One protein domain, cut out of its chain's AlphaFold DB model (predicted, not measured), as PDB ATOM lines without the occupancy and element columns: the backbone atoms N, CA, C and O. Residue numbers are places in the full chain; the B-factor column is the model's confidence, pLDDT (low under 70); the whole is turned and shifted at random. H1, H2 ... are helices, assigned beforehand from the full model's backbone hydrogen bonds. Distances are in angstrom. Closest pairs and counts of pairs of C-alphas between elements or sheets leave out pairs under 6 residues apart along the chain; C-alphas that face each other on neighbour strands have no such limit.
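What this domain is: This is residues 74 to 155 of the 186 residues of an uncharacterized protein of Vitrella brassicaformis (strain CCMP3155) (UniProt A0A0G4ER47). With little regular structure, this is a loop-rich body of short helices, H4 in its middle and H1, H2 and H3 around it; the last stretch, with H5, reaches to one end of the long axis. The printed part has 82 residues, 30 in five named helices, H1 to H5, with no named strand: all helix, compact at a radius of gyration of 12.9 A for the C-alphas, spanning 45 by 25 by 21 A.

Where its parts are: Find C-alpha 97 at (-42.761, 6.632, 37.083); from there H2 runs 14.1 A to residue 106. H3 is residues 115 to 121, 9.8 A; H1 88 to 92; H4 136 to 139; H5 149 to 152, ending at (-60.394, -5.842, 32.152).

How they stand to each other: H2 and H4 only just touch, with 3 pairs of C-alphas within 8 A, the closest Thr 101 and Leu 136, 7.4 A. H5 is apart from the other helices. Every O i to N i+4 pair is within hydrogen-bond range in H1, H2 and H3; H4 and H5 are too short for one.

The domain as a whole: The printed part has no cut. The link H3 to H4 is long. pLDDT is under 70 in 27 residues, among them 147 to 155.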
ATOM      1  N   GLY A  74     -54.692  19.224  30.284       44.91
ATOM      2  CA  GLY A  74     -53.308  18.802  30.337       44.91
ATOM      3  C   GLY A  74     -53.108  17.774  29.241       44.91
ATOM      4  O   GLY A  74     -53.860  16.805  29.146       44.91
ATOM      5  N   SER A  75     -52.088  17.964  28.411       44.19
ATOM      6  CA  SER A  75     -51.768  17.157  27.222       44.19
ATOM      7  C   SER A  75     -51.333  15.709  27.540       44.19
ATOM      8  O   SER A  75     -50.550  15.091  26.804       44.19
ATOM      9  N   PHE A  76     -51.780  15.180  28.677       53.44
ATOM     10  CA  PHE A  76     -51.304  13.970  29.325       53.44
ATOM     11  C   PHE A  76     -52.408  13.029  29.794       53.44
ATOM     12  O   PHE A  76     -52.064  11.913  30.168       53.44
ATOM     13  N   PHE A  77     -53.690  13.378  29.665       50.78
ATOM     14  CA  PHE A  77     -54.741  12.386  29.864       50.78
ATOM     15  C   PHE A  77     -55.775  12.436  28.743       50.78
ATOM     16  O   PHE A  77     -56.406  13.456  28.478       50.78
ATOM     17  N   ASN A  78     -55.933  11.295  28.079       47.84
ATOM     18  CA  ASN A  78     -57.077  10.975  27.243       47.84
ATOM     19  C   ASN A  78     -57.680   9.692  27.843       47.84
ATOM     20  O   ASN A  78     -56.987   8.669  27.860       47.84
ATOM     21  N   PRO A  79     -58.936   9.715  28.323       43.44
ATOM     22  CA  PRO A  79     -59.574   8.577  28.983       43.44
ATOM     23  C   PRO A  79     -59.986   7.506  27.975       43.44
ATOM     24  O   PRO A  79     -60.400   6.427  28.362       43.44
ATOM     25  N   GLN A  80     -59.898   7.764  26.668       43.03
ATOM     26  CA  GLN A  80     -60.274   6.795  25.638       43.03
ATOM     27  C   GLN A  80     -59.256   5.634  25.539       43.03
ATOM     28  O   GLN A  80     -59.432   4.726  24.732       43.03
ATOM     29  N   LEU A  81     -58.185   5.641  26.350       45.84
ATOM     30  CA  LEU A  81     -57.050   4.709  26.321       45.84
ATOM     31  C   LEU A  81     -56.923   3.895  27.626       45.84
ATOM     32  O   LEU A  81     -55.864   3.872  28.247       45.84
ATOM     33  N   PHE A  82     -57.990   3.204  28.040       50.16
ATOM     34  CA  PHE A  82     -58.054   2.276  29.188       50.16
ATOM     35  C   PHE A  82     -57.132   1.030  29.072       50.16
ATOM     36  O   PHE A  82     -57.563  -0.113  29.211       50.16
ATOM     37  N   GLN A  83     -55.827   1.211  28.872       56.81
ATOM     38  CA  GLN A  83     -54.823   0.256  29.343       56.81
ATOM     39  C   GLN A  83     -54.105   0.923  30.503       56.81
ATOM     40  O   GLN A  83     -53.445   1.939  30.315       56.81
ATOM     41  N   CYS A  84     -54.266   0.360  31.700       69.44
ATOM     42  CA  CYS A  84     -53.619   0.811  32.929       69.44
ATOM     43  C   CYS A  84     -52.092   0.790  32.751       69.44
ATOM     44  O   CYS A  84     -51.435  -0.223  33.001       69.44
ATOM     45  N   ARG A  85     -51.535   1.887  32.227       75.06
ATOM     46  CA  ARG A  85     -50.137   2.002  31.817       75.06
ATOM     47  C   ARG A  85     -49.630   3.415  32.067       75.06
ATOM     48  O   ARG A  85     -50.334   4.394  31.855       75.06
ATOM     49  N   ASP A  86     -48.375   3.497  32.480       80.31
ATOM     50  CA  ASP A  86     -47.674   4.761  32.665       80.31
ATOM     51  C   ASP A  86     -47.395   5.468  31.330       80.31
ATOM     52  O   ASP A  86     -47.079   4.829  30.317       80.31
ATOM     53  N   SER A  87     -47.444   6.801  31.344       74.44
ATOM     54  CA  SER A  87     -47.188   7.617  30.160       74.44
ATOM     55  C   SER A  87     -45.731   7.475  29.688       74.44
ATOM     56  O   SER A  87     -44.792   7.727  30.455       74.44
ATOM     57  N   PRO A  88     -45.481   7.142  28.405       76.50
ATOM     58  CA  PRO A  88     -44.122   7.037  27.871       76.50
ATOM     59  C   PRO A  88     -43.390   8.388  27.856       76.50
ATOM     60  O   PRO A  88     -42.159   8.416  27.822       76.50
ATOM     61  N   LYS A  89     -44.123   9.505  27.932       72.69
ATOM     62  CA  LYS A  89     -43.555  10.856  27.948       72.69
ATOM     63  C   LYS A  89     -42.667  11.112  29.176       72.69
ATOM     64  O   LYS A  89     -41.689  11.843  29.072       72.69
ATOM     65  N   VAL A  90     -42.903  10.438  30.309       76.44
ATOM     66  CA  VAL A  90     -42.025  10.531  31.500       76.44
ATOM     67  C   VAL A  90     -40.611  10.059  31.190       76.44
ATOM     68  O   VAL A  90     -39.631  10.687  31.590       76.44
ATOM     69  N   ARG A  91     -40.513   8.962  30.431       75.69
ATOM     70  CA  ARG A  91     -39.235   8.383  30.013       75.69
ATOM     71  C   ARG A  91     -38.514   9.274  29.014       75.69
ATOM     72  O   ARG A  91     -37.296   9.377  29.082       75.69
ATOM     73  N   GLN A  92     -39.259   9.939  28.132       76.06
ATOM     74  CA  GLN A  92     -38.700  10.909  27.186       76.06
ATOM     75  C   GLN A  92     -38.073  12.115  27.905       76.06
ATOM     76  O   GLN A  92     -37.101  12.675  27.416       76.06
ATOM     77  N   GLN A  93     -38.556  12.447  29.106       69.12
ATOM     78  CA  GLN A  93     -37.991  13.485  29.978       69.12
ATOM     79  C   GLN A  93     -36.867  12.968  30.905       69.12
ATOM     80  O   GLN A  93     -36.503  13.623  31.884       69.12
ATOM     81  N   GLY A  94     -36.336  11.762  30.657       77.69
ATOM     82  CA  GLY A  94     -35.269  11.166  31.471       77.69
ATOM     83  C   GLY A  94     -35.692  10.830  32.907       77.69
ATOM     84  O   GLY A  94     -34.854  10.750  33.807       77.69
ATOM     85  N   LYS A  95     -36.996  10.668  33.158       80.69
ATOM     86  CA  LYS A  95     -37.555  10.255  34.451       80.69
ATOM     87  C   LYS A  95     -38.223   8.888  34.318       80.69
ATOM     88  O   LYS A  95     -38.480   8.395  33.223       80.69
ATOM     89  N   THR A  96     -38.524   8.252  35.444       85.56
ATOM     90  CA  THR A  96     -39.323   7.020  35.476       85.56
ATOM     91  C   THR A  96     -40.461   7.183  36.469       85.56
ATOM     92  O   THR A  96     -40.288   7.826  37.505       85.56
ATOM     93  N   CYS A  97     -41.621   6.590  36.171       85.06
ATOM     94  CA  CYS A  97     -42.761   6.632  37.083       85.06
ATOM     95  C   CYS A  97     -42.430   6.018  38.444       85.06
ATOM     96  O   CYS A  97     -42.758   6.619  39.458       85.06
ATOM     97  N   ARG A  98     -41.634   4.938  38.475       88.69
ATOM     98  CA  ARG A  98     -41.099   4.352  39.715       88.69
ATOM     99  C   ARG A  98     -40.314   5.355  40.569       88.69
ATOM    100  O   ARG A  98     -40.430   5.353  41.787       88.69
ATOM    101  N   MET A  99     -39.502   6.209  39.946       85.81
ATOM    102  CA  MET A  99     -38.722   7.211  40.679       85.81
ATOM    103  C   MET A  99     -39.601   8.354  41.198       85.81
ATOM    104  O   MET A  99     -39.367   8.856  42.295       85.81
ATOM    105  N   LEU A 100     -40.608   8.769  40.425       87.81
ATOM    106  CA  LEU A 100     -41.526   9.833  40.832       87.81
ATOM    107  C   LEU A 100     -42.459   9.381  41.964       87.81
ATOM    108  O   LEU A 100     -42.620  10.119  42.933       87.81
ATOM    109  N   THR A 101     -43.008   8.163  41.892       89.44
ATOM    110  CA  THR A 101     -43.828   7.589  42.972       89.44
ATOM    111  C   THR A 101     -43.019   7.375  44.240       89.44
ATOM    112  O   THR A 101     -43.469   7.750  45.320       89.44
ATOM    113  N   TRP A 102     -41.782   6.889  44.123       89.31
ATOM    114  CA  TRP A 102     -40.869   6.809  45.262       89.31
ATOM    115  C   TRP A 102     -40.622   8.183  45.907       89.31
ATOM    116  O   TRP A 102     -40.700   8.317  47.128       89.31
ATOM    117  N   ALA A 103     -40.377   9.222  45.101       88.31
ATOM    118  CA  ALA A 103     -40.135  10.573  45.603       88.31
ATOM    119  C   ALA A 103     -41.369  11.154  46.316       88.31
ATOM    120  O   ALA A 103     -41.249  11.763  47.381       88.31
ATOM    121  N   ALA A 104     -42.559  10.933  45.760       89.75
ATOM    122  CA  ALA A 104     -43.804  11.387  46.361       89.75
ATOM    123  C   ALA A 104     -44.102  10.675  47.690       89.75
ATOM    124  O   ALA A 104     -44.447  11.330  48.676       89.75
ATOM    125  N   ASN A 105     -43.889   9.357  47.748       89.38
ATOM    126  CA  ASN A 105     -44.070   8.563  48.966       89.38
ATOM    127  C   ASN A 105     -43.073   8.959  50.060       89.38
ATOM    128  O   ASN A 105     -43.462   9.125  51.212       89.38
ATOM    129  N   ARG A 106     -41.805   9.220  49.709       89.56
ATOM    130  CA  ARG A 106     -40.778   9.661  50.670       89.56
ATOM    131  C   ARG A 106     -41.112  10.999  51.338       89.56
ATOM    132  O   ARG A 106     -40.641  11.272  52.439       89.56
ATOM    133  N   LYS A 107     -41.904  11.844  50.675       87.19
ATOM    134  CA  LYS A 107     -42.382  13.128  51.205       87.19
ATOM    135  C   LYS A 107     -43.780  13.052  51.829       87.19
ATOM    136  O   LYS A 107     -44.274  14.083  52.269       87.19
ATOM    137  N   GLY A 108     -44.411  11.877  51.848       88.31
ATOM    138  CA  GLY A 108     -45.777  11.702  52.347       88.31
ATOM    139  C   GLY A 108     -46.848  12.393  51.495       88.31
ATOM    140  O   GLY A 108     -47.947  12.616  51.982       88.31
ATOM    141  N   MET A 109     -46.537  12.755  50.244       85.00
ATOM    142  CA  MET A 109     -47.474  13.457  49.355       85.00
ATOM    143  C   MET A 109     -48.338  12.498  48.522       85.00
ATOM    144  O   MET A 109     -49.429  12.865  48.100       85.00
ATOM    145  N   GLY A 110     -47.866  11.267  48.290       87.50
ATOM    146  CA  GLY A 110     -48.615  10.234  47.569       87.50
ATOM    147  C   GLY A 110     -48.860  10.543  46.085       87.50
ATOM    148  O   GLY A 110     -48.200  11.382  45.479       87.50
ATOM    149  N   CYS A 111     -49.803   9.827  45.474       84.19
ATOM    150  CA  CYS A 111     -50.043   9.866  44.026       84.19
ATOM    151  C   CYS A 111     -50.968  10.990  43.538       84.19
ATOM    152  O   CYS A 111     -50.989  11.286  42.343       84.19
ATOM    153  N   THR A 112     -51.678  11.651  44.449       82.12
ATOM    154  CA  THR A 112     -52.526  12.818  44.155       82.12
ATOM    155  C   THR A 112     -51.723  14.122  44.079       82.12
ATOM    156  O   THR A 112     -52.264  15.165  43.719       82.12
ATOM    157  N   VAL A 113     -50.419  14.081  44.385       87.69
ATOM    158  CA  VAL A 113     -49.537  15.252  44.342       87.69
ATOM    159  C   VAL A 113     -49.410  15.823  42.931       87.69
ATOM    160  O   VAL A 113     -49.244  15.085  41.954       87.69
ATOM    161  N   ARG A 114     -49.395  17.154  42.827       85.88
ATOM    162  CA  ARG A 114     -49.061  17.864  41.589       85.88
ATOM    163  C   ARG A 114     -47.570  17.713  41.290       85.88
ATOM    164  O   ARG A 114     -46.725  17.848  42.177       85.88
ATOM    165  N   LEU A 115     -47.215  17.472  40.030       83.88
ATOM    166  CA  LEU A 115     -45.815  17.364  39.606       83.88
ATOM    167  C   LEU A 115     -45.030  18.648  39.892       83.88
ATOM    168  O   LEU A 115     -43.839  18.582  40.194       83.88
ATOM    169  N   THR A 116     -45.698  19.799  39.852       83.62
ATOM    170  CA  THR A 116     -45.140  21.100  40.236       83.62
ATOM    171  C   THR A 116     -44.773  21.173  41.713       83.62
ATOM    172  O   THR A 116     -43.670  21.608  42.046       83.62
ATOM    173  N   ASP A 117     -45.646  20.698  42.599       87.56
ATOM    174  CA  ASP A 117     -45.391  20.673  44.040       87.56
ATOM    175  C   ASP A 117     -44.309  19.652  44.395       87.56
ATOM    176  O   ASP A 117     -43.401  19.952  45.176       87.56
ATOM    177  N   LEU A 118     -44.321  18.488  43.737       87.81
ATOM    178  CA  LEU A 118     -43.261  17.492  43.866       87.81
ATOM    179  C   LEU A 118     -41.908  18.050  43.402       87.81
ATOM    180  O   LEU A 118     -40.904  17.908  44.099       87.81
ATOM    181  N   ALA A 119     -41.864  18.730  42.258       87.56
ATOM    182  CA  ALA A 119     -40.643  19.355  41.764       87.56
ATOM    183  C   ALA A 119     -40.143  20.456  42.712       87.56
ATOM    184  O   ALA A 119     -38.951  20.484  43.033       87.56
ATOM    185  N   ARG A 120     -41.042  21.295  43.248       87.94
ATOM    186  CA  ARG A 120     -40.714  22.323  44.249       87.94
ATOM    187  C   ARG A 120     -40.128  21.705  45.520       87.94
ATOM    188  O   ARG A 120     -39.095  22.174  45.998       87.94
ATOM    189  N   ALA A 121     -40.715  20.616  46.019       86.31
ATOM    190  CA  ALA A 121     -40.242  19.903  47.209       86.31
ATOM    191  C   ALA A 121     -38.816  19.337  47.061       86.31
ATOM    192  O   ALA A 121     -38.119  19.146  48.061       86.31
ATOM    193  N   TYR A 122     -38.378  19.087  45.825       84.62
ATOM    194  CA  TYR A 122     -37.033  18.614  45.483       84.62
ATOM    195  C   TYR A 122     -36.145  19.688  44.836       84.62
ATOM    196  O   TYR A 122     -35.046  19.363  44.387       84.62
ATOM    197  N   ARG A 123     -36.589  20.956  44.790       85.88
ATOM    198  CA  ARG A 123     -35.889  22.074  44.124       85.88
ATOM    199  C   ARG A 123     -35.487  21.752  42.674       85.88
ATOM    200  O   ARG A 123     -34.392  22.076  42.227       85.88
ATOM    201  N   ARG A 124     -36.376  21.074  41.946       82.69
ATOM    202  CA  ARG A 124     -36.217  20.689  40.536       82.69
ATOM    203  C   ARG A 124     -37.066  21.594  39.641       82.69
ATOM    204  O   ARG A 124     -38.115  22.076  40.056       82.69
ATOM    205  N   GLY A 125     -36.621  21.784  38.401       77.44
ATOM    206  CA  GLY A 125     -37.422  22.422  37.357       77.44
ATOM    207  C   GLY A 125     -38.502  21.483  36.816       77.44
ATOM    208  O   GLY A 125     -38.321  20.264  36.788       77.44
ATOM    209  N   VAL A 126     -39.612  22.069  36.375       71.00
ATOM    210  CA  VAL A 126     -40.705  21.380  35.683       71.00
ATOM    211  C   VAL A 126     -40.605  21.741  34.199       71.00
ATOM    212  O   VAL A 126     -40.423  22.922  33.894       71.00
ATOM    213  N   PRO A 127     -40.670  20.774  33.267       69.50
ATOM    214  CA  PRO A 127     -40.689  21.095  31.844       69.50
ATOM    215  C   PRO A 127     -41.928  21.933  31.500       69.50
ATOM    216  O   PRO A 127     -42.998  21.702  32.053       69.50
ATOM    217  N   ALA A 128     -41.789  22.886  30.572       67.25
ATOM    218  CA  ALA A 128     -42.837  23.861  30.237       67.25
ATOM    219  C   ALA A 128     -44.154  23.235  29.729       67.25
ATOM    220  O   ALA A 128     -45.196  23.876  29.774       67.25
ATOM    221  N   GLU A 129     -44.104  21.987  29.259       62.72
ATOM    222  CA  GLU A 129     -45.264  21.223  28.782       62.72
ATOM    223  C   GLU A 129     -46.097  20.611  29.928       62.72
ATOM    224  O   GLU A 129     -47.211  20.147  29.708       62.72
ATOM    225  N   VAL A 130     -45.574  20.576  31.160       68.31
ATOM    226  CA  VAL A 130     -46.297  20.042  32.322       68.31
ATOM    227  C   VAL A 130     -47.065  21.172  32.997       68.31
ATOM    228  O   VAL A 130     -46.482  22.131  33.501       68.31
ATOM    229  N   HIS A 131     -48.388  21.035  33.029       69.12
ATOM    230  CA  HIS A 131     -49.279  22.041  33.593       69.12
ATOM    231  C   HIS A 131     -49.281  22.019  35.126       69.12
ATOM    232  O   HIS A 131     -48.969  21.014  35.768       69.12
ATOM    233  N   ALA A 132     -49.687  23.141  35.727       70.31
ATOM    234  CA  ALA A 132     -49.701  23.320  37.179       70.31
ATOM    235  C   ALA A 132     -50.622  22.342  37.922       70.31
ATOM    236  O   ALA A 132     -50.404  22.081  39.105       70.31
ATOM    237  N   CYS A 133     -51.624  21.800  37.236       69.31
ATOM    238  CA  CYS A 133     -52.546  20.814  37.783       69.31
ATOM    239  C   CYS A 133     -52.175  19.373  37.461       69.31
ATOM    240  O   CYS A 133     -52.843  18.479  37.957       69.31
ATOM    241  N   THR A 134     -51.148  19.124  36.642       76.44
ATOM    242  CA  THR A 134     -50.778  17.754  36.286       76.44
ATOM    243  C   THR A 134     -50.311  17.018  37.533       76.44
ATOM    244  O   THR A 134     -49.298  17.379  38.142       76.44
ATOM    245  N   ARG A 135     -51.043  15.976  37.909       81.62
ATOM    246  CA  ARG A 135     -50.744  15.127  39.056       81.62
ATOM    247  C   ARG A 135     -49.877  13.958  38.652       81.62
ATOM    248  O   ARG A 135     -49.726  13.609  37.480       81.62
ATOM    249  N   LEU A 136     -49.302  13.328  39.665       85.38
ATOM    250  CA  LEU A 136     -48.522  12.124  39.464       85.38
ATOM    251  C   LEU A 136     -49.388  10.973  38.935       85.38
ATOM    252  O   LEU A 136     -48.936  10.251  38.050       85.38
ATOM    253  N   MET A 137     -50.628  10.832  39.409       78.25
ATOM    254  CA  MET A 137     -51.561   9.810  38.925       78.25
ATOM    255  C   MET A 137     -51.992   9.997  37.463       78.25
ATOM    256  O   MET A 137     -52.133   8.999  36.761       78.25
ATOM    257  N   ASP A 138     -52.071  11.236  36.970       76.06
ATOM    258  CA  ASP A 138     -52.407  11.511  35.564       76.06
ATOM    259  C   ASP A 138     -51.315  10.980  34.615       76.06
ATOM    260  O   ASP A 138     -51.542  10.601  33.471       76.06
ATOM    261  N   VAL A 139     -50.077  10.939  35.096       80.75
ATOM    262  CA  VAL A 139     -48.917  10.582  34.281       80.75
ATOM    263  C   VAL A 139     -48.462   9.141  34.537       80.75
ATOM    264  O   VAL A 139     -47.985   8.456  33.628       80.75
ATOM    265  N   CYS A 140     -48.619   8.672  35.769       83.69
ATOM    266  CA  CYS A 140     -48.126   7.398  36.274       83.69
ATOM    267  C   CYS A 140     -49.265   6.558  36.863       83.69
ATOM    268  O   CYS A 140     -49.136   6.009  37.957       83.69
ATOM    269  N   ALA A 141     -50.390   6.474  36.147       79.25
ATOM    270  CA  ALA A 141     -51.602   5.814  36.621       79.25
ATOM    271  C   ALA A 141     -51.365   4.359  37.055       79.25
ATOM    272  O   ALA A 141     -51.882   3.936  38.088       79.25
ATOM    273  N   ALA A 142     -50.538   3.601  36.323       79.75
ATOM    274  CA  ALA A 142     -50.243   2.210  36.664       79.75
ATOM    275  C   ALA A 142     -49.345   2.108  37.900       79.75
ATOM    276  O   ALA A 142     -49.642   1.345  38.816       79.75
ATOM    277  N   SER A 143     -48.282   2.913  37.954       84.19
ATOM    278  CA  SER A 143     -47.399   2.980  39.125       84.19
ATOM    279  C   SER A 143     -48.116   3.497  40.380       84.19
ATOM    280  O   SER A 143     -47.696   3.185  41.491       84.19
ATOM    281  N   CYS A 144     -49.187   4.274  40.209       80.81
ATOM    282  CA  CYS A 144     -50.026   4.802  41.280       80.81
ATOM    283  C   CYS A 144     -51.247   3.939  41.611       80.81
ATOM    284  O   CYS A 144     -52.013   4.305  42.500       80.81
ATOM    285  N   ASN A 145     -51.456   2.823  40.902       77.31
ATOM    286  CA  ASN A 145     -52.671   2.009  40.996       77.31
ATOM    287  C   ASN A 145     -53.974   2.830  40.831       77.31
ATOM    288  O   ASN A 145     -55.034   2.460  41.331       77.31
ATOM    289  N   ALA A 146     -53.891   3.943  40.099       72.56
ATOM    290  CA  ALA A 146     -54.975   4.876  39.812       72.56
ATOM    291  C   ALA A 146     -55.791   4.433  38.584       72.56
ATOM    292  O   ALA A 146     -56.390   5.231  37.872       72.56
ATOM    293  N   CYS A 147     -55.790   3.143  38.277       69.06
ATOM    294  CA  CYS A 147     -56.624   2.559  37.244       69.06
ATOM    295  C   CYS A 147     -57.151   1.221  37.744       69.06
ATOM    296  O   CYS A 147     -56.399   0.358  38.196       69.06
ATOM    297  N   SER A 148     -58.469   1.033  37.682       55.91
ATOM    298  CA  SER A 148     -59.091  -0.214  38.114       55.91
ATOM    299  C   SER A 148     -58.735  -1.343  37.149       55.91
ATOM    300  O   SER A 148     -59.321  -1.469  36.076       55.91
ATOM    301  N   ARG A 149     -57.842  -2.250  37.568       48.53
ATOM    302  CA  ARG A 149     -57.598  -3.536  36.879       48.53
ATOM    303  C   ARG A 149     -58.877  -4.368  36.675       48.53
ATOM    304  O   ARG A 149     -58.910  -5.221  35.798       48.53
ATOM    305  N   ARG A 150     -59.933  -4.108  37.462       46.12
ATOM    306  CA  ARG A 150     -61.227  -4.808  37.399       46.12
ATOM    307  C   ARG A 150     -62.029  -4.558  36.114       46.12
ATOM    308  O   ARG A 150     -62.834  -5.413  35.766       46.12
ATOM    309  N   LEU A 151     -61.786  -3.471  35.376       45.91
ATOM    310  CA  LEU A 151     -62.479  -3.225  34.098       45.91
ATOM    311  C   LEU A 151     -62.015  -4.158  32.963       45.91
ATOM    312  O   LEU A 151     -62.734  -4.327  31.987       45.91
ATOM    313  N   LEU A 152     -60.861  -4.822  33.104       44.59
ATOM    314  CA  LEU A 152     -60.394  -5.842  32.152       44.59
ATOM    315  C   LEU A 152     -60.917  -7.252  32.461       44.59
ATOM    316  O   LEU A 152     -60.702  -8.162  31.668       44.59
ATOM    317  N   LEU A 153     -61.595  -7.446  33.596       43.66
ATOM    318  CA  LEU A 153     -62.125  -8.747  34.015       43.66
ATOM    319  C   LEU A 153     -63.642  -8.870  33.828       43.66
ATOM    320  O   LEU A 153     -64.149  -9.981  33.853       43.66
ATOM    321  N   SER A 154     -64.378  -7.775  33.584       35.69
ATOM    322  CA  SER A 154     -65.831  -7.855  33.349       35.69
ATOM    323  C   SER A 154     -66.224  -8.088  31.884       35.69
ATOM    324  O   SER A 154     -67.410  -8.227  31.599       35.69
ATOM    325  N   MET A 155     -65.262  -8.122  30.952       41.97
ATOM    326  CA  MET A 155     -65.482  -8.578  29.567       41.97
ATOM    327  C   MET A 155     -65.033 -10.030  29.341       41.97
ATOM    328  O   MET A 155     -65.226 -10.567  28.252       41.97
TER     329      MET A 155